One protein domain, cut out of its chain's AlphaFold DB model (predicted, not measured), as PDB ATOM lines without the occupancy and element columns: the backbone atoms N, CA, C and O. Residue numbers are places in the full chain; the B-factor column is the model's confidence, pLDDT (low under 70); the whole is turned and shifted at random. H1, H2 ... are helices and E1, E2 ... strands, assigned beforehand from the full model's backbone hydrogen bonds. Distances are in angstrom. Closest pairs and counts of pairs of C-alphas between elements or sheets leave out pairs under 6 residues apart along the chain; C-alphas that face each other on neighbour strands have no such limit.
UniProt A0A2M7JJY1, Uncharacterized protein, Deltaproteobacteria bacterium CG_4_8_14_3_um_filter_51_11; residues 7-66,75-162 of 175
ATOM      1  N   THR A   7     232.013 250.470 201.638       89.31
ATOM      2  CA  THR A   7     232.722 250.777 202.882       89.31
ATOM      3  C   THR A   7     234.109 250.130 202.886       89.31
ATOM      4  O   THR A   7     234.388 249.247 202.078       89.31
ATOM      5  N   GLU A   8     234.980 250.490 203.836       86.69
ATOM      6  CA  GLU A   8     236.298 249.841 203.989       86.69
ATOM      7  C   GLU A   8     236.198 248.313 204.122       86.69
ATOM      8  O   GLU A   8     237.006 247.578 203.557       86.69
ATOM      9  N   LYS A   9     235.168 247.816 204.817       88.19
ATOM     10  CA  LYS A   9     234.922 246.376 204.955       88.19
ATOM     11  C   LYS A   9     234.521 245.732 203.625       88.19
ATOM     12  O   LYS A   9     234.910 244.597 203.347       88.19
ATOM     13  N   ASP A  10     233.749 246.443 202.810       91.00
ATOM     14  CA  ASP A  10     233.365 245.956 201.488       91.00
ATOM     15  C   ASP A  10     234.588 245.899 200.567       91.00
ATOM     16  O   ASP A  10     234.743 244.918 199.852       91.00
ATOM     17  N   PHE A  11     235.514 246.865 200.654       90.44
ATOM     18  CA  PHE A  11     236.773 246.834 199.899       90.44
ATOM     19  C   PHE A  11     237.651 245.621 200.223       90.44
ATOM     20  O   PHE A  11     238.255 245.065 199.308       90.44
ATOM     21  N   LEU A  12     237.687 245.163 201.482       91.88
ATOM     22  CA  LEU A  12     238.349 243.896 201.824       91.88
ATOM     23  C   LEU A  12     237.706 242.726 201.069       91.88
ATOM     24  O   LEU A  12     238.395 241.933 200.443       91.88
ATOM     25  N   THR A  13     236.372 242.687 201.038       93.69
ATOM     26  CA  THR A  13     235.627 241.645 200.315       93.69
ATOM     27  C   THR A  13     235.839 241.737 198.800       93.69
ATOM     28  O   THR A  13     235.915 240.713 198.131       93.69
ATOM     29  N   VAL A  14     235.945 242.950 198.250       93.38
ATOM     30  CA  VAL A  14     236.261 243.200 196.836       93.38
ATOM     31  C   VAL A  14     237.656 242.691 196.494       93.38
ATOM     32  O   VAL A  14     237.809 242.034 195.469       93.38
ATOM     33  N   SER A  15     238.645 242.951 197.350       93.00
ATOM     34  CA  SER A  15     240.011 242.454 197.168       93.00
ATOM     35  C   SER A  15     240.056 240.926 197.203       93.00
ATOM     36  O   SER A  15     240.586 240.321 196.273       93.00
ATOM     37  N   ASP A  16     239.445 240.309 198.217       94.19
ATOM     38  CA  ASP A  16     239.393 238.849 198.353       94.19
ATOM     39  C   ASP A  16     238.678 238.209 197.151       94.19
ATOM     40  O   ASP A  16     239.149 237.230 196.575       94.19
ATOM     41  N   ALA A  17     237.541 238.777 196.732       95.06
ATOM     42  CA  ALA A  17     236.784 238.283 195.585       95.06
ATOM     43  C   ALA A  17     237.586 238.369 194.283       95.06
ATOM     44  O   ALA A  17     237.504 237.454 193.464       95.06
ATOM     45  N   LEU A  18     238.337 239.458 194.090       94.56
ATOM     46  CA  LEU A  18     239.180 239.640 192.918       94.56
ATOM     47  C   LEU A  18     240.286 238.583 192.882       94.56
ATOM     48  O   LEU A  18     240.390 237.880 191.886       94.56
ATOM     49  N   GLU A  19     241.047 238.416 193.967       93.88
ATOM     50  CA  GLU A  19     242.137 237.429 194.046       93.88
ATOM     51  C   GLU A  19     241.636 236.008 193.742       93.88
ATOM     52  O   GLU A  19     242.192 235.304 192.897       93.88
ATOM     53  N   ILE A  20     240.514 235.608 194.349       94.25
ATOM     54  CA  ILE A  20     239.915 234.290 194.107       94.25
ATOM     55  C   ILE A  20     239.447 234.159 192.645       94.25
ATOM     56  O   ILE A  20     239.629 233.106 192.029       94.25
ATOM     57  N   ALA A  21     238.850 235.206 192.066       94.81
ATOM     58  CA  ALA A  21     238.399 235.191 190.674       94.81
ATOM     59  C   ALA A  21     239.569 235.091 189.681       94.81
ATOM     60  O   ALA A  21     239.449 234.397 188.668       94.81
ATOM     61  N   GLU A  22     240.698 235.748 189.964       93.19
ATOM     62  CA  GLU A  22     241.930 235.638 189.175       93.19
ATOM     63  C   GLU A  22     242.427 234.194 189.140       93.19
ATOM     64  O   GLU A  22     242.639 233.640 188.057       93.19
ATOM     65  N   ASP A  23     242.527 233.560 190.308       92.31
ATOM     66  CA  ASP A  23     242.969 232.173 190.436       92.31
ATOM     67  C   ASP A  23     242.023 231.202 189.724       92.31
ATOM     68  O   ASP A  23     242.467 230.327 188.974       92.31
ATOM     69  N   ILE A  24     240.709 231.357 189.910       93.56
ATOM     70  CA  ILE A  24     239.700 230.530 189.235       93.56
ATOM     71  C   ILE A  24     239.821 230.677 187.719       93.56
ATOM     72  O   ILE A  24     239.893 229.675 187.004       93.56
ATOM     73  N   THR A  25     239.887 231.911 187.224       92.88
ATOM     74  CA  THR A  25     239.936 232.185 185.784       92.88
ATOM     75  C   THR A  25     241.235 231.659 185.174       92.88
ATOM     76  O   THR A  25     241.214 230.994 184.134       92.88
ATOM     77  N   ALA A  26     242.375 231.892 185.830       90.75
ATOM     78  CA  ALA A  26     243.671 231.402 185.379       90.75
ATOM     79  C   ALA A  26     243.713 229.867 185.330       90.75
ATOM     80  O   ALA A  26     244.159 229.298 184.328       90.75
ATOM     81  N   ASN A  27     243.198 229.193 186.364       91.62
ATOM     82  CA  ASN A  27     243.126 227.733 186.416       91.62
ATOM     83  C   ASN A  27     242.182 227.163 185.351       91.62
ATOM     84  O   ASN A  27     242.536 226.197 184.670       91.62
ATOM     85  N   PHE A  28     241.018 227.787 185.152       92.75
ATOM     86  CA  PHE A  28     240.031 227.369 184.158       92.75
ATOM     87  C   PHE A  28     240.601 227.386 182.731       92.75
ATOM     88  O   PHE A  28     240.450 226.413 181.988       92.75
ATOM     89  N   PHE A  29     241.340 228.439 182.364       89.50
ATOM     90  CA  PHE A  29     242.027 228.527 181.066       89.50
ATOM     91  C   PHE A  29     243.411 227.860 181.038       89.50
ATOM     92  O   PHE A  29     244.072 227.860 179.995       89.50
ATOM     93  N   LYS A  30     243.852 227.265 182.154       90.19
ATOM     94  CA  LYS A  30     245.175 226.642 182.328       90.19
ATOM     95  C   LYS A  30     246.332 227.586 181.982       90.19
ATOM     96  O   LYS A  30     247.320 227.183 181.362       90.19
ATOM     97  N   PHE A  31     246.208 228.853 182.358       86.94
ATOM     98  CA  PHE A  31     247.246 229.848 182.133       86.94
ATOM     99  C   PHE A  31     248.341 229.759 183.191       86.94
ATOM    100  O   PHE A  31     248.090 229.747 184.390       86.94
ATOM    101  N   SER A  32     249.593 229.774 182.738       82.38
ATOM    102  CA  SER A  32     250.725 230.075 183.616       82.38
ATOM    103  C   SER A  32     250.684 231.537 184.066       82.38
ATOM    104  O   SER A  32     250.142 232.401 183.371       82.38
ATOM    105  N   THR A  33     251.374 231.869 185.159       77.12
ATOM    106  CA  THR A  33     251.516 233.255 185.645       77.12
ATOM    107  C   THR A  33     252.016 234.215 184.556       77.12
ATOM    108  O   THR A  33     251.600 235.369 184.487       77.12
ATOM    109  N   ALA A  34     252.898 233.751 183.664       75.88
ATOM    110  CA  ALA A  34     253.407 234.557 182.556       75.88
ATOM    111  C   ALA A  34     252.345 234.829 181.475       75.88
ATOM    112  O   ALA A  34     252.361 235.898 180.861       75.88
ATOM    113  N   GLN A  35     251.429 233.884 181.241       77.56
ATOM    114  CA  GLN A  35     250.286 234.065 180.344       77.56
ATOM    115  C   GLN A  35     249.214 234.943 180.986       77.56
ATOM    116  O   GLN A  35     248.715 235.836 180.311       77.56
ATOM    117  N   TRP A  36     248.929 234.774 182.283       80.38
ATOM    118  CA  TRP A  36     247.994 235.637 183.013       80.38
ATOM    119  C   TRP A  36     248.407 237.105 182.938       80.38
ATOM    120  O   TRP A  36     247.623 237.938 182.498       80.38
ATOM    121  N   LYS A  37     249.695 237.400 183.170       76.19
ATOM    122  CA  LYS A  37     250.279 238.747 183.021       76.19
ATOM    123  C   LYS A  37     250.059 239.379 181.644       76.19
ATOM    124  O   LYS A  37     250.339 240.567 181.479       76.19
ATOM    125  N   ARG A  38     249.632 238.620 180.621       72.31
ATOM    126  CA  ARG A  38     249.255 239.162 179.306       72.31
ATOM    127  C   ARG A  38     247.925 239.907 179.283       72.31
ATOM    128  O   ARG A  38     247.745 240.720 178.387       72.31
ATOM    129  N   HIS A  39     247.103 239.710 180.301       75.12
ATOM    130  CA  HIS A  39     245.789 240.302 180.481       75.12
ATOM    131  C   HIS A  39     245.923 241.460 181.469       75.12
ATOM    132  O   HIS A  39     245.902 241.267 182.678       75.12
ATOM    133  N   SER A  40     246.202 242.660 180.963       79.62
ATOM    134  CA  SER A  40     246.430 243.825 181.821       79.62
ATOM    135  C   SER A  40     245.114 244.544 182.091       79.62
ATOM    136  O   SER A  40     244.480 245.029 181.154       79.62
ATOM    137  N   TYR A  41     244.728 244.639 183.361       85.56
ATOM    138  CA  TYR A  41     243.560 245.404 183.775       85.56
ATOM    139  C   TYR A  41     243.762 246.116 185.110       85.56
ATOM    140  O   TYR A  41     244.728 245.863 185.829       85.56
ATOM    141  N   GLU A  42     242.835 247.015 185.419       86.81
ATOM    142  CA  GLU A  42     242.691 247.674 186.717       86.81
ATOM    143  C   GLU A  42     241.216 247.674 187.121       86.81
ATOM    144  O   GLU A  42     240.332 247.716 186.263       86.81
ATOM    145  N   VAL A  43     240.947 247.618 188.423       87.56
ATOM    146  CA  VAL A  43     239.588 247.678 188.969       87.56
ATOM    147  C   VAL A  43     239.318 249.086 189.482       87.56
ATOM    148  O   VAL A  43     240.095 249.626 190.268       87.56
ATOM    149  N   LYS A  44     238.198 249.674 189.060       85.94
ATOM    150  CA  LYS A  44     237.697 250.964 189.537       85.94
ATOM    151  C   LYS A  44     236.291 250.807 190.091       85.94
ATOM    152  O   LYS A  44     235.490 250.047 189.558       85.94
ATOM    153  N   THR A  45     235.986 251.548 191.145       84.00
ATOM    154  CA  THR A  45     234.635 251.651 191.710       84.00
ATOM    155  C   THR A  45     233.965 252.937 191.249       84.00
ATOM    156  O   THR A  45     234.653 253.874 190.842       84.00
ATOM    157  N   LEU A  46     232.634 253.015 191.337       72.44
ATOM    158  CA  LEU A  46     231.867 254.181 190.873       72.44
ATOM    159  C   LEU A  46     232.337 255.496 191.516       72.44
ATOM    160  O   LEU A  46     232.343 256.528 190.856       72.44
ATOM    161  N   GLY A  47     232.796 255.461 192.773       63.88
ATOM    162  CA  GLY A  47     233.358 256.637 193.456       63.88
ATOM    163  C   GLY A  47     234.652 257.190 192.838       63.88
ATOM    164  O   GLY A  47     235.051 258.299 193.178       63.88
ATOM    165  N   HIS A  48     235.289 256.436 191.939       62.44
ATOM    166  CA  HIS A  48     236.521 256.792 191.229       62.44
ATOM    167  C   HIS A  48     236.322 256.911 189.707       62.44
ATOM    168  O   HIS A  48     237.307 257.055 188.975       62.44
ATOM    169  N   LEU A  49     235.078 256.804 189.219       64.94
ATOM    170  CA  LEU A  49     234.734 257.087 187.825       64.94
ATOM    171  C   LEU A  49     234.556 258.597 187.629       64.94
ATOM    172  O   LEU A  49     234.271 259.325 188.583       64.94
ATOM    173  N   ASP A  50     234.762 259.070 186.399       61.12
ATOM    174  CA  ASP A  50     234.563 260.483 186.073       61.12
ATOM    175  C   ASP A  50     233.109 260.886 186.382       61.12
ATOM    176  O   ASP A  50     232.191 260.127 186.069       61.12
ATOM    177  N   PRO A  51     232.856 262.077 186.954       57.75
ATOM    178  CA  PRO A  51     231.504 262.512 187.302       57.75
ATOM    179  C   PRO A  51     230.579 262.696 186.086       57.75
ATOM    180  O   PRO A  51     229.368 262.824 186.255       57.75
ATOM    181  N   GLU A  52     231.137 262.710 184.873       55.34
ATOM    182  CA  GLU A  52     230.397 262.717 183.606       55.34
ATOM    183  C   GLU A  52     230.004 261.310 183.124       55.34
ATOM    184  O   GLU A  52     229.196 261.187 182.203       55.34
ATOM    185  N   GLU A  53     230.529 260.237 183.731       58.69
ATOM    186  CA  GLU A  53     230.115 258.873 183.401       58.69
ATOM    187  C   GLU A  53     228.776 258.545 184.085       58.69
ATOM    188  O   GLU A  53     228.680 258.554 185.317       58.69
ATOM    189  N   PRO A  54     227.711 258.242 183.318       59.31
ATOM    190  CA  PRO A  54     226.416 257.941 183.905       59.31
ATOM    191  C   PRO A  54     226.479 256.629 184.692       59.31
ATOM    192  O   PRO A  54     226.980 255.615 184.202       59.31
ATOM    193  N   ALA A  55     225.913 256.641 185.902       62.62
ATOM    194  CA  ALA A  55     225.635 255.423 186.653       62.62
ATOM    195  C   ALA A  55     224.804 254.479 185.774       62.62
ATOM    196  O   ALA A  55     223.730 254.848 185.291       62.62
ATOM    197  N   LYS A  56     225.323 253.274 185.538       68.81
ATOM    198  CA  LYS A  56     224.676 252.280 184.680       68.81
ATOM    199  C   LYS A  56     223.862 251.303 185.518       68.81
ATOM    200  O   LYS A  56     224.255 250.955 186.628       68.81
ATOM    201  N   GLU A  57     222.777 250.778 184.956       76.38
ATOM    202  CA  GLU A  57     221.960 249.733 185.592       76.38
ATOM    203  C   GLU A  57     222.581 248.325 185.458       76.38
ATOM    204  O   GLU A  57     221.888 247.337 185.225       76.38
ATOM    205  N   VAL A  58     223.900 248.226 185.621       81.69
ATOM    206  CA  VAL A  58     224.683 246.983 185.548       81.69
ATOM    207  C   VAL A  58     225.539 246.835 186.800       81.69
ATOM    208  O   VAL A  58     225.792 247.814 187.493       81.69
ATOM    209  N   LEU A  59     225.977 245.620 187.122       86.12
ATOM    210  CA  LEU A  59     226.843 245.362 188.278       86.12
ATOM    211  C   LEU A  59     228.275 245.837 188.023       86.12
ATOM    212  O   LEU A  59     228.903 246.426 188.903       86.12
ATOM    213  N   ALA A  60     228.770 245.599 186.813       87.56
ATOM    214  CA  ALA A  60     230.062 246.062 186.345       87.56
ATOM    215  C   ALA A  60     230.043 246.259 184.828       87.56
ATOM    216  O   ALA A  60     229.123 245.815 184.138       87.56
ATOM    217  N   PHE A  61     231.059 246.940 184.312       84.56
ATOM    218  CA  PHE A  61     231.342 246.966 182.886       84.56
ATOM    219  C   PHE A  61     232.834 247.084 182.610       84.56
ATOM    220  O   PHE A  61     233.587 247.637 183.414       84.56
ATOM    221  N   LEU A  62     233.246 246.634 181.427       84.69
ATOM    222  CA  LEU A  62     234.599 246.837 180.927       84.69
ATOM    223  C   LEU A  62     234.704 248.102 180.082       84.69
ATOM    224  O   LEU A  62     233.850 248.380 179.236       84.69
ATOM    225  N   LYS A  63     235.808 248.827 180.267       80.12
ATOM    226  CA  LYS A  63     236.241 249.935 179.410       80.12
ATOM    227  C   LYS A  63     237.663 249.673 178.934       80.12
ATOM    228  O   LYS A  63     238.511 249.233 179.703       80.12
ATOM    229  N   LYS A  64     237.965 249.971 177.673       77.75
ATOM    230  CA  LYS A  64     239.352 249.964 177.196       77.75
ATOM    231  C   LYS A  64     240.045 251.242 177.673       77.75
ATOM    232  O   LYS A  64     239.544 252.337 177.425       77.75
ATOM    233  N   GLY A  65     241.177 251.127 178.363       67.00
ATOM    234  CA  GLY A  65     241.919 252.314 178.786       67.00
ATOM    235  C   GLY A  65     242.487 253.054 177.574       67.00
ATOM    236  O   GLY A  65     243.113 252.444 176.705       67.00
ATOM    237  N   SER A  66     242.269 254.369 177.502       56.03
ATOM    238  CA  SER A  66     242.911 255.214 176.498       56.03
ATOM    239  C   SER A  66     244.277 255.662 177.020       56.03
ATOM    240  O   SER A  66     244.420 256.151 178.139       56.03
ATOM    241  N   LYS A  75     253.456 249.734 172.575       45.56
ATOM    242  CA  LYS A  75     253.767 248.421 172.000       45.56
ATOM    243  C   LYS A  75     253.249 247.296 172.899       45.56
ATOM    244  O   LYS A  75     253.880 246.972 173.895       45.56
ATOM    245  N   LEU A  76     252.150 246.674 172.453       47.94
ATOM    246  CA  LEU A  76     251.823 245.238 172.575       47.94
ATOM    247  C   LEU A  76     250.718 244.752 173.531       47.94
ATOM    248  O   LEU A  76     250.479 243.547 173.509       47.94
ATOM    249  N   LYS A  77     249.991 245.579 174.296       57.41
ATOM    250  CA  LYS A  77     248.830 245.058 175.054       57.41
ATOM    251  C   LYS A  77     247.636 245.988 175.087       57.41
ATOM    252  O   LYS A  77     247.765 247.155 175.443       57.41
ATOM    253  N   ASP A  78     246.478 245.415 174.782       67.81
ATOM    254  CA  ASP A  78     245.199 245.964 175.196       67.81
ATOM    255  C   ASP A  78     245.143 245.995 176.732       67.81
ATOM    256  O   ASP A  78     245.531 245.030 177.397       67.81
ATOM    257  N   TYR A  79     244.723 247.131 177.285       77.75
ATOM    258  CA  TYR A  79     244.562 247.344 178.720       77.75
ATOM    259  C   TYR A  79     243.104 247.700 179.011       77.75
ATOM    260  O   TYR A  79     242.518 248.542 178.321       77.75
ATOM    261  N   TYR A  80     242.533 247.047 180.019       83.88
ATOM    262  CA  TYR A  80     241.111 247.123 180.345       83.88
ATOM    263  C   TYR A  80     240.882 247.663 181.757       83.88
ATOM    264  O   TYR A  80     241.705 247.508 182.650       83.88
ATOM    265  N   LEU A  81     239.745 248.303 181.968       86.25
ATOM    266  CA  LEU A  81     239.275 248.768 183.262       86.25
ATOM    267  C   LEU A  81     238.007 247.989 183.596       86.25
ATOM    268  O   LEU A  81     237.066 248.020 182.804       86.25
ATOM    269  N   ILE A  82     237.988 247.310 184.742       89.88
ATOM    270  CA  ILE A  82     236.783 246.727 185.336       89.88
ATOM    271  C   ILE A  82     236.143 247.811 186.199       89.88
ATOM    272  O   ILE A  82     236.668 248.153 187.258       89.88
ATOM    273  N   CYS A  83     235.023 248.359 185.749       88.31
ATOM    274  CA  CYS A  83     234.301 249.417 186.442       88.31
ATOM    275  C   CYS A  83     233.133 248.820 187.235       88.31
ATOM    276  O   CYS A  83     232.095 248.493 186.660       88.31
ATOM    277  N   LEU A  84     233.286 248.695 188.553       90.25
ATOM    278  CA  LEU A  84     232.234 248.247 189.465       90.25
ATOM    279  C   LEU A  84     231.215 249.362 189.724       90.25
ATOM    280  O   LEU A  84     231.576 250.518 189.952       90.25
ATOM    281  N   GLN A  85     229.933 249.003 189.736       88.50
ATOM    282  CA  GLN A  85     228.837 249.882 190.138       88.50
ATOM    283  C   GLN A  85     228.411 249.540 191.571       88.50
ATOM    284  O   GLN A  85     227.467 248.778 191.790       88.50
ATOM    285  N   ASP A  86     229.102 250.123 192.553       89.12
ATOM    286  CA  ASP A  86     228.946 249.848 193.993       89.12
ATOM    287  C   ASP A  86     227.474 249.818 194.414       89.12
ATOM    288  O   ASP A  86     227.004 248.877 195.050       89.12
ATOM    289  N   HIS A  87     226.712 250.823 193.984       86.12
ATOM    290  CA  HIS A  87     225.304 250.959 194.325       86.12
ATOM    291  C   HIS A  87     224.422 249.826 193.794       86.12
ATOM    292  O   HIS A  87     223.453 249.458 194.460       86.12
ATOM    293  N   MET A  88     224.741 249.265 192.626       87.12
ATOM    294  CA  MET A  88     224.006 248.146 192.037       87.12
ATOM    295  C   MET A  88     224.366 246.837 192.727       87.12
ATOM    296  O   MET A  88     223.470 246.057 193.051       87.12
ATOM    297  N   ILE A  89     225.651 246.628 193.020       89.06
ATOM    298  CA  ILE A  89     226.146 245.446 193.735       89.06
ATOM    299  C   ILE A  89     225.580 245.411 195.160       89.06
ATOM    300  O   ILE A  89     225.003 244.405 195.576       89.06
ATOM    301  N   LEU A  90     225.663 246.524 195.892       89.19
ATOM    302  CA  LEU A  90     225.121 246.628 197.247       89.19
ATOM    303  C   LEU A  90     223.598 246.482 197.253       89.19
ATOM    304  O   LEU A  90     223.061 245.765 198.094       89.19
ATOM    305  N   ARG A  91     222.889 247.091 196.293       87.56
ATOM    306  CA  ARG A  91     221.436 246.912 196.158       87.56
ATOM    307  C   ARG A  91     221.074 245.456 195.875       87.56
ATOM    308  O   ARG A  91     220.111 244.967 196.453       87.56
ATOM    309  N   ALA A  92     221.814 244.768 195.008       85.75
ATOM    310  CA  ALA A  92     221.588 243.360 194.705       85.75
ATOM    311  C   ALA A  92     221.774 242.470 195.944       85.75
ATOM    312  O   ALA A  92     220.885 241.679 196.256       85.75
ATOM    313  N   ALA A  93     222.867 242.665 196.687       85.75
ATOM    314  CA  ALA A  93     223.139 241.936 197.925       85.75
ATOM    315  C   ALA A  93     222.124 242.251 199.044       85.75
ATOM    316  O   ALA A  93     221.778 241.385 199.838       85.75
ATOM    317  N   GLN A  94     221.607 243.481 199.111       84.75
ATOM    318  CA  GLN A  94     220.591 243.866 200.100       84.75
ATOM    319  C   GLN A  94     219.177 243.403 199.729       84.75
ATOM    320  O   GLN A  94     218.378 243.103 200.615       84.75
ATOM    321  N   ARG A  95     218.844 243.371 198.431       79.81
ATOM    322  CA  ARG A  95     217.513 242.986 197.938       79.81
ATOM    323  C   ARG A  95     217.212 241.522 198.227       79.81
ATOM    324  O   ARG A  95     216.059 241.175 198.466       79.81
ATOM    325  N   ASP A  96     218.237 240.682 198.180       74.06
ATOM    326  CA  ASP A  96     218.115 239.257 198.409       74.06
ATOM    327  C   ASP A  96     219.036 238.832 199.547       74.06
ATOM    328  O   ASP A  96     220.231 238.631 199.352       74.06
ATOM    329  N   GLY A  97     218.477 238.661 200.747       69.56
ATOM    330  CA  GLY A  97     219.240 238.251 201.931       69.56
ATOM    331  C   GLY A  97     219.919 236.878 201.811       69.56
ATOM    332  O   GLY A  97     220.638 236.482 202.726       69.56
ATOM    333  N   LYS A  98     219.701 236.143 200.711       73.56
ATOM    334  CA  LYS A  98     220.424 234.907 200.381       73.56
ATOM    335  C   LYS A  98     221.714 235.161 199.596       73.56
ATOM    336  O   LYS A  98     222.569 234.276 199.570       73.56
ATOM    337  N   ILE A  99     221.866 236.331 198.972       81.69
ATOM    338  CA  ILE A  99     223.043 236.721 198.190       81.69
ATOM    339  C   ILE A  99     224.006 237.488 199.093       81.69
ATOM    340  O   ILE A  99     223.822 238.667 199.385       81.69
ATOM    341  N   ALA A 100     225.071 236.814 199.522       88.69
ATOM    342  CA  ALA A 100     226.180 237.490 200.179       88.69
ATOM    343  C   ALA A 100     227.029 238.268 199.155       88.69
ATOM    344  O   ALA A 100     227.112 237.903 197.980       88.69
ATOM    345  N   LEU A 101     227.701 239.323 199.627       91.06
ATOM    346  CA  LEU A 101     228.526 240.200 198.793       91.06
ATOM    347  C   LEU A 101     229.670 239.443 198.096       91.06
ATOM    348  O   LEU A 101     229.895 239.646 196.907       91.06
ATOM    349  N   LEU A 102     230.348 238.537 198.809       92.75
ATOM    350  CA  LEU A 102     231.473 237.764 198.272       92.75
ATOM    351  C   LEU A 102     231.072 236.872 197.073       92.75
ATOM    352  O   LEU A 102     231.671 237.042 196.015       92.75
ATOM    353  N   PRO A 103     230.056 235.982 197.156       91.81
ATOM    354  CA  PRO A 103     229.587 235.214 195.997       91.81
ATOM    355  C   PRO A 103     229.166 236.075 194.802       91.81
ATOM    356  O   PRO A 103     229.427 235.706 193.659       91.81
ATOM    357  N   LEU A 104     228.526 237.224 195.057       92.25
ATOM    358  CA  LEU A 104     228.113 238.143 193.998       92.25
ATOM    359  C   LEU A 104     229.320 238.762 193.289       92.25
ATOM    360  O   LEU A 104     229.374 238.765 192.063       92.25
ATOM    361  N   LEU A 105     230.297 239.258 194.049       93.81
ATOM    362  CA  LEU A 105     231.526 239.818 193.493       93.81
ATOM    363  C   LEU A 105     232.354 238.760 192.768       93.81
ATOM    364  O   LEU A 105     232.910 239.054 191.717       93.81
ATOM    365  N   LEU A 106     232.392 237.531 193.282       93.94
ATOM    366  CA  LEU A 106     233.102 236.434 192.637       93.94
ATOM    367  C   LEU A 106     232.514 236.124 191.255       93.94
ATOM    368  O   LEU A 106     233.262 235.961 190.292       93.94
ATOM    369  N   TYR A 107     231.182 236.108 191.145       93.38
ATOM    370  CA  TYR A 107     230.494 236.006 189.861       93.38
ATOM    371  C   TYR A 107     230.861 237.162 188.924       93.38
ATOM    372  O   TYR A 107     231.304 236.917 187.803       93.38
ATOM    373  N   VAL A 108     230.726 238.406 189.397       92.88
ATOM    374  CA  VAL A 108     231.005 239.613 188.603       92.88
ATOM    375  C   VAL A 108     232.445 239.615 188.091       92.88
ATOM    376  O   VAL A 108     232.667 239.737 186.890       92.88
ATOM    377  N   PHE A 109     233.432 239.424 188.966       94.75
ATOM    378  CA  PHE A 109     234.835 239.440 188.565       94.75
ATOM    379  C   PHE A 109     235.187 238.303 187.618       94.75
ATOM    380  O   PHE A 109     235.860 238.546 186.623       94.75
ATOM    381  N   THR A 110     234.714 237.084 187.879       94.25
ATOM    382  CA  THR A 110     234.986 235.954 186.979       94.25
ATOM    383  C   THR A 110     234.404 236.219 185.588       94.25
ATOM    384  O   THR A 110     235.074 235.961 184.589       94.25
ATOM    385  N   HIS A 111     233.209 236.818 185.511       92.56
ATOM    386  CA  HIS A 111     232.586 237.221 184.246       92.56
ATOM    387  C   HIS A 111     233.431 238.251 183.486       92.56
ATOM    388  O   HIS A 111     233.779 238.025 182.325       92.56
ATOM    389  N   GLU A 112     233.841 239.342 184.141       91.19
ATOM    390  CA  GLU A 112     234.675 240.368 183.498       91.19
ATOM    391  C   GLU A 112     236.069 239.855 183.116       91.19
ATOM    392  O   GLU A 112     236.612 240.211 182.068       91.19
ATOM    393  N   LEU A 113     236.671 238.998 183.939       92.12
ATOM    394  CA  LEU A 113     237.981 238.421 183.653       92.12
ATOM    395  C   LEU A 113     237.925 237.481 182.447       92.12
ATOM    396  O   LEU A 113     238.822 237.522 181.603       92.12
ATOM    397  N   ILE A 114     236.863 236.682 182.310       91.38
ATOM    398  CA  ILE A 114     236.643 235.860 181.116       91.38
ATOM    399  C   ILE A 114     236.494 236.749 179.874       91.38
ATOM    400  O   ILE A 114     237.115 236.450 178.851       91.38
ATOM    401  N   HIS A 115     235.749 237.857 179.956       88.25
ATOM    402  CA  HIS A 115     235.685 238.852 178.875       88.25
ATOM    403  C   HIS A 115     237.079 239.366 178.492       88.25
ATOM    404  O   HIS A 115     237.455 239.311 177.321       88.25
ATOM    405  N   ILE A 116     237.898 239.785 179.464       86.81
ATOM    406  CA  ILE A 116     239.272 240.260 179.213       86.81
ATOM    407  C   ILE A 116     240.119 239.179 178.533       86.81
ATOM    408  O   ILE A 116     240.791 239.461 177.538       86.81
ATOM    409  N   VAL A 117     240.078 237.933 179.019       87.38
ATOM    410  CA  VAL A 117     240.795 236.805 178.399       87.38
ATOM    411  C   VAL A 117     240.391 236.638 176.937       87.38
ATOM    412  O   VAL A 117     241.245 236.431 176.064       87.38
ATOM    413  N   ARG A 118     239.096 236.761 176.647       87.00
ATOM    414  CA  ARG A 118     238.554 236.586 175.300       87.00
ATOM    415  C   ARG A 118     238.880 237.750 174.373       87.00
ATOM    416  O   ARG A 118     239.255 237.500 173.223       87.00
ATOM    417  N   PHE A 119     238.865 238.984 174.872       80.69
ATOM    418  CA  PHE A 119     239.300 240.152 174.108       80.69
ATOM    419  C   PHE A 119     240.807 240.127 173.821       80.69
ATOM    420  O   PHE A 119     241.202 240.274 172.665       80.69
ATOM    421  N   CYS A 120     241.654 239.854 174.823       73.75
ATOM    422  CA  CYS A 120     243.111 239.770 174.645       73.75
ATOM    423  C   CYS A 120     243.542 238.634 173.706       73.75
ATOM    424  O   CYS A 120     244.583 238.725 173.058       73.75
ATOM    425  N   SER A 121     242.761 237.555 173.635       66.56
ATOM    426  CA  SER A 121     243.041 236.420 172.750       66.56
ATOM    427  C   SER A 121     242.540 236.631 171.314       66.56
ATOM    428  O   SER A 121     242.596 235.694 170.519       66.56
ATOM    429  N   PHE A 122     242.036 237.828 170.974       62.88
ATOM    430  CA  PHE A 122     241.377 238.146 169.697       62.88
ATOM    431  C   PHE A 122     240.207 237.207 169.355       62.88
ATOM    432  O   PHE A 122     239.820 237.095 168.192       62.88
ATOM    433  N   MET A 123     239.626 236.537 170.358       56.09
ATOM    434  CA  MET A 123     238.472 235.658 170.153       56.09
ATOM    435  C   MET A 123     237.191 236.460 169.890       56.09
ATOM    436  O   MET A 123     236.259 235.916 169.306       56.09
ATOM    437  N   GLN A 124     237.171 237.743 170.266       51.69
ATOM    438  CA  GLN A 124     236.093 238.686 169.987       51.69
ATOM    439  C   GLN A 124     236.647 240.115 169.851       51.69
ATOM    440  O   GLN A 124     237.573 240.502 170.568       51.69
ATOM    441  N   ARG A 125     236.084 240.925 168.942       59.72
ATOM    442  CA  ARG A 125     236.381 242.369 168.884       59.72
ATOM    443  C   ARG A 125     235.608 243.082 169.992       59.72
ATOM    444  O   ARG A 125     234.402 242.898 170.096       59.72
ATOM    445  N   PHE A 126     236.283 243.939 170.757       56.62
ATOM    446  CA  PHE A 126     235.637 244.777 171.777       56.62
ATOM    447  C   PHE A 126     234.470 245.600 171.183       56.62
ATOM    448  O   PHE A 126     233.399 245.661 171.774       56.62
ATOM    449  N   ASP A 127     234.629 246.099 169.948       58.12
ATOM    450  CA  ASP A 127     233.628 246.911 169.232       58.12
ATOM    451  C   ASP A 127     232.655 246.103 168.350       58.12
ATOM    452  O   ASP A 127     232.181 246.585 167.321       58.12
ATOM    453  N   ALA A 128     232.385 244.842 168.698       61.97
ATOM    454  CA  ALA A 128     231.558 243.957 167.880       61.97
ATOM    455  C   ALA A 128     230.111 244.459 167.692       61.97
ATOM    456  O   ALA A 128     229.562 245.197 168.524       61.97
ATOM    457  N   HIS A 129     229.476 244.019 166.599       65.19
ATOM    458  CA  HIS A 129     228.092 244.363 166.260       65.19
ATOM    459  C   HIS A 129     227.125 243.852 167.354       65.19
ATOM    460  O   HIS A 129     227.382 242.791 167.927       65.19
ATOM    461  N   PRO A 130     225.984 244.513 167.642       64.00
ATOM    462  CA  PRO A 130     225.087 244.126 168.745       64.00
ATOM    463  C   PRO A 130     224.700 242.636 168.796       64.00
ATOM    464  O   PRO A 130     224.701 242.025 169.861       64.00
ATOM    465  N   ALA A 131     224.441 242.015 167.642       68.50
ATOM    466  CA  ALA A 131     224.123 240.585 167.550       68.50
ATOM    467  C   ALA A 131     225.293 239.658 167.945       68.50
ATOM    468  O   ALA A 131     225.077 238.550 168.433       68.50
ATOM    469  N   GLU A 132     226.533 240.095 167.725       73.75
ATOM    470  CA  GLU A 132     227.736 239.378 168.152       73.75
ATOM    471  C   GLU A 132     227.979 239.565 169.652       73.75
ATOM    472  O   GLU A 132     228.393 238.616 170.311       73.75
ATOM    473  N   ARG A 133     227.636 240.734 170.210       74.38
ATOM    474  CA  ARG A 133     227.708 240.981 171.660       74.38
ATOM    475  C   ARG A 133     226.802 240.046 172.444       74.38
ATOM    476  O   ARG A 133     227.243 239.449 173.412       74.38
ATOM    477  N   GLU A 134     225.562 239.839 172.007       78.81
ATOM    478  CA  GLU A 134     224.662 238.917 172.716       78.81
ATOM    479  C   GLU A 134     225.140 237.461 172.680       78.81
ATOM    480  O   GLU A 134     224.884 236.696 173.608       78.81
ATOM    481  N   ARG A 135     225.807 237.053 171.593       82.38
ATOM    482  CA  ARG A 135     226.430 235.724 171.508       82.38
ATOM    483  C   ARG A 135     227.606 235.620 172.466       82.38
ATOM    484  O   ARG A 135     227.719 234.603 173.141       82.38
ATOM    485  N   GLU A 136     228.425 236.664 172.528       85.12
ATOM    486  CA  GLU A 136     229.551 236.733 173.450       85.12
ATOM    487  C   GLU A 136     229.080 236.703 174.906       85.12
ATOM    488  O   GLU A 136     229.550 235.858 175.653       85.12
ATOM    489  N   GLU A 137     228.094 237.514 175.298       84.19
ATOM    490  CA  GLU A 137     227.570 237.509 176.673       84.19
ATOM    491  C   GLU A 137     227.024 236.137 177.083       84.19
ATOM    492  O   GLU A 137     227.290 235.673 178.189       84.19
ATOM    493  N   ARG A 138     226.306 235.440 176.186       85.94
ATOM    494  CA  ARG A 138     225.836 234.071 176.464       85.94
ATOM    495  C   ARG A 138     226.991 233.099 176.667       85.94
ATOM    496  O   ARG A 138     226.935 232.267 177.567       85.94
ATOM    497  N   LEU A 139     228.023 233.196 175.832       88.12
ATOM    498  CA  LEU A 139     229.192 232.331 175.924       88.12
ATOM    499  C   LEU A 139     229.996 232.615 177.194       88.12
ATOM    500  O   LEU A 139     230.368 231.684 177.898       88.12
ATOM    501  N   VAL A 140     230.244 233.885 177.508       89.75
ATOM    502  CA  VAL A 140     230.944 234.292 178.730       89.75
ATOM    503  C   VAL A 140     230.165 233.826 179.946       89.75
ATOM    504  O   VAL A 140     230.762 233.218 180.823       89.75
ATOM    505  N   HIS A 141     228.841 233.977 179.954       88.81
ATOM    506  CA  HIS A 141     228.014 233.466 181.037       88.81
ATOM    507  C   HIS A 141     228.156 231.943 181.221       88.81
ATOM    508  O   HIS A 141     228.349 231.471 182.341       88.81
ATOM    509  N   GLU A 142     228.127 231.163 180.133       90.19
ATOM    510  CA  GLU A 142     228.353 229.711 180.196       90.19
ATOM    511  C   GLU A 142     229.740 229.375 180.767       90.19
ATOM    512  O   GLU A 142     229.876 228.485 181.610       90.19
ATOM    513  N   LEU A 143     230.781 230.093 180.338       92.06
ATOM    514  CA  LEU A 143     232.139 229.894 180.844       92.06
ATOM    515  C   LEU A 143     232.249 230.284 182.322       92.06
ATOM    516  O   LEU A 143     232.866 229.540 183.078       92.06
ATOM    517  N   THR A 144     231.611 231.376 182.747       91.56
ATOM    518  CA  THR A 144     231.537 231.809 184.150       91.56
ATOM    519  C   THR A 144     230.869 230.738 185.004       91.56
ATOM    520  O   THR A 144     231.414 230.347 186.034       91.56
ATOM    521  N   TYR A 145     229.737 230.194 184.547       91.12
ATOM    522  CA  TYR A 145     229.037 229.108 185.234       91.12
ATOM    523  C   TYR A 145     229.931 227.876 185.386       91.12
ATOM    524  O   TYR A 145     230.024 227.292 186.461       91.12
ATOM    525  N   ARG A 146     230.639 227.491 184.321       91.75
ATOM    526  CA  ARG A 146     231.546 226.337 184.345       91.75
ATOM    527  C   ARG A 146     232.782 226.567 185.213       91.75
ATOM    528  O   ARG A 146     233.226 225.627 185.858       91.75
ATOM    529  N   ALA A 147     233.335 227.777 185.220       92.12
ATOM    530  CA  ALA A 147     234.493 228.123 186.038       92.12
ATOM    531  C   ALA A 147     234.149 228.136 187.535       92.12
ATOM    532  O   ALA A 147     234.960 227.723 188.359       92.12
ATOM    533  N   LEU A 148     232.934 228.574 187.878       92.31
ATOM    534  CA  LEU A 148     232.462 228.695 189.259       92.31
ATOM    535  C   LEU A 148     231.706 227.467 189.779       92.31
ATOM    536  O   LEU A 148     231.512 227.355 190.988       92.31
ATOM    537  N   GLY A 149     231.288 226.549 188.905       85.38
ATOM    538  CA  GLY A 149     230.395 225.438 189.249       85.38
ATOM    539  C   GLY A 149     230.927 224.486 190.323       85.38
ATOM    540  O   GLY A 149     230.140 223.946 191.095       85.38
ATOM    541  N   ASP A 150     232.250 224.336 190.423       80.94
ATOM    542  CA  ASP A 150     232.901 223.457 191.404       80.94
ATOM    543  C   ASP A 150     233.400 224.204 192.656       80.94
ATOM    544  O   ASP A 150     234.004 223.601 193.546       80.94
ATOM    545  N   VAL A 151     233.173 225.519 192.753       86.81
ATOM    546  CA  VAL A 151     233.633 226.325 193.888       86.81
ATOM    547  C   VAL A 151     232.712 226.079 195.090       86.81
ATOM    548  O   VAL A 151     231.519 226.392 195.022       86.81
ATOM    549  N   PRO A 152     233.226 225.571 196.228       82.62
ATOM    550  CA  PRO A 152     232.415 225.214 197.390       82.62
ATOM    551  C   PRO A 152     232.071 226.449 198.241       82.62
ATOM    552  O   PRO A 152     232.370 226.506 199.435       82.62
ATOM    553  N   LEU A 153     231.456 227.461 197.626       84.06
ATOM    554  CA  LEU A 153     231.052 228.701 198.282       84.06
ATOM    555  C   LEU A 153     229.524 228.724 198.482       84.06
ATOM    556  O   LEU A 153     228.772 228.636 197.505       84.06
ATOM    557  N   PRO A 154     229.030 228.871 199.726       81.88
ATOM    558  CA  PRO A 154     227.601 228.988 199.990       81.88
ATOM    559  C   PRO A 154     226.955 230.115 199.179       81.88
ATOM    560  O   PRO A 154     227.547 231.173 198.975       81.88
ATOM    561  N   SER A 155     225.723 229.881 198.725       81.56
ATOM    562  CA  SER A 155     224.937 230.805 197.894       81.56
ATOM    563  C   SER A 155     225.488 231.108 196.494       81.56
ATOM    564  O   SER A 155     224.791 231.766 195.727       81.56
ATOM    565  N   LEU A 156     226.666 230.604 196.105       84.62
ATOM    566  CA  LEU A 156     227.212 230.848 194.766       84.62
ATOM    567  C   LEU A 156     226.339 230.237 193.666       84.62
ATOM    568  O   LEU A 156     226.030 230.921 192.698       84.62
ATOM    569  N   GLY A 157     225.847 229.008 193.856       82.69
ATOM    570  CA  GLY A 157     224.898 228.393 192.917       82.69
ATOM    571  C   GLY A 157     223.631 229.237 192.720       82.69
ATOM    572  O   GLY A 157     223.182 229.431 191.599       82.69
ATOM    573  N   TYR A 158     223.122 229.850 193.794       84.75
ATOM    574  CA  TYR A 158     221.969 230.749 193.713       84.75
ATOM    575  C   TYR A 158     222.277 232.043 192.945       84.75
ATOM    576  O   TYR A 158     221.427 232.530 192.200       84.75
ATOM    577  N   VAL A 159     223.484 232.598 193.098       85.44
ATOM    578  CA  VAL A 159     223.942 233.744 192.297       85.44
ATOM    579  C   VAL A 159     224.033 233.356 190.822       85.44
ATOM    580  O   VAL A 159     223.479 234.062 189.983       85.44
ATOM    581  N   LEU A 160     224.656 232.220 190.502       83.81
ATOM    582  CA  LEU A 160     224.768 231.733 189.125       83.81
ATOM    583  C   LEU A 160     223.391 231.597 188.462       83.81
ATOM    584  O   LEU A 160     223.176 232.131 187.375       83.81
ATOM    585  N   ASP A 161     222.434 230.978 189.154       81.38
ATOM    586  CA  ASP A 161     221.076 230.798 188.643       81.38
ATOM    587  C   ASP A 161     220.345 232.142 188.475       81.38
ATOM    588  O   ASP A 161     219.716 232.383 187.442       81.38
ATOM    589  N   SER A 162     220.471 233.051 189.449       78.50
ATOM    590  CA  SER A 162     219.796 234.361 189.449       78.50
ATOM    591  C   SER A 162     220.272 235.295 188.333       78.50
ATOM    592  O   SER A 162     219.505 236.139 187.865       78.50
TER     593      SER A 162
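What this domain is: This is residues 7 to 66 and 75 to 162 of the 175 residues of an uncharacterized protein of Deltaproteobacteria bacterium CG_4_8_14_3_um_filter_51_11 (UniProt A0A2M7JJY1). A long helix, H4, runs through the middle over one face of a small sheet, E1, E3 and E2; H1 and H5 cross it, and H3 and H6 pack on it near its beginning. The 148 printed residues include six named helices and three named strands, in the order H1 H2 E1 E2 E3 H3 H4 H5 H6. The sheet, in order E1 E3 E2, is mixed, and the class is mostly helix. The whole is compact, with a radius of gyration of the C-alphas of 15.0 A and spans of 44 by 40 by 31 A.

How they stand to each other: E1, residues 40 to 45, and E3, residues 79 to 84, are parallel, with N 44 and O 82 at 2.8 A. E3 and E2, residues 60 to 64, are antiparallel, with N 81 and O 63 at 2.7 A. H4, residues 101 to 120, makes two layers with the sheet, a helix on one face, at a height of 9.1 A; it runs along the strands, at 23 degrees to E3 on the local plane. H4 is the hub, and the helix packing is mostly crossed. It touches H1, residues 8 to 28, at a steep tilt of 46 degrees, the closest C-alphas being those of Ala 17 and Leu 106, 5.1 A apart. With residues 107 to 115 alone it touches H5, residues 130 to 148, at a steep tilt of 55 degrees, opposite ways; the C-alphas of His 111 and Thr 144 are closest, 5.5 A. H4 also touches H3, residues 86 to 95, at Ala 93 and Leu 101, C-alphas 5.7 A apart, and H6, residues 156 to 162, at Pro 103 and Leu 156, C-alphas 5.1 A apart. H2, residues 33 to 36, is close to H1 but not clearly touching, with the C-alphas of Ala 26 and Trp 36 6.5 A apart. Each O i to N i+4 pair is within hydrogen-bond range in H1, H3, H4 and H6, and 14 of 15 are in H5; H2 is too short for such a pair.

Where its parts are: H1 begins at C-alpha 8, (236.298, 249.841, 203.989), and is 30.2 A long; H4 is 28.2 A and H5 26.7 A. H6 ends at C-alpha 162, (219.796, 234.361, 189.449).

The domain as a whole: Residues 67 to 74 are not printed, and C-alphas 66 and 75 are 13.6 A apart across this cut. The link from E1 to E2 is long, with 14 residues. Mean pLDDT of the printed part is 81.6; it is under 70 in 28 residues, among them 47 to 56 and 121 to 131.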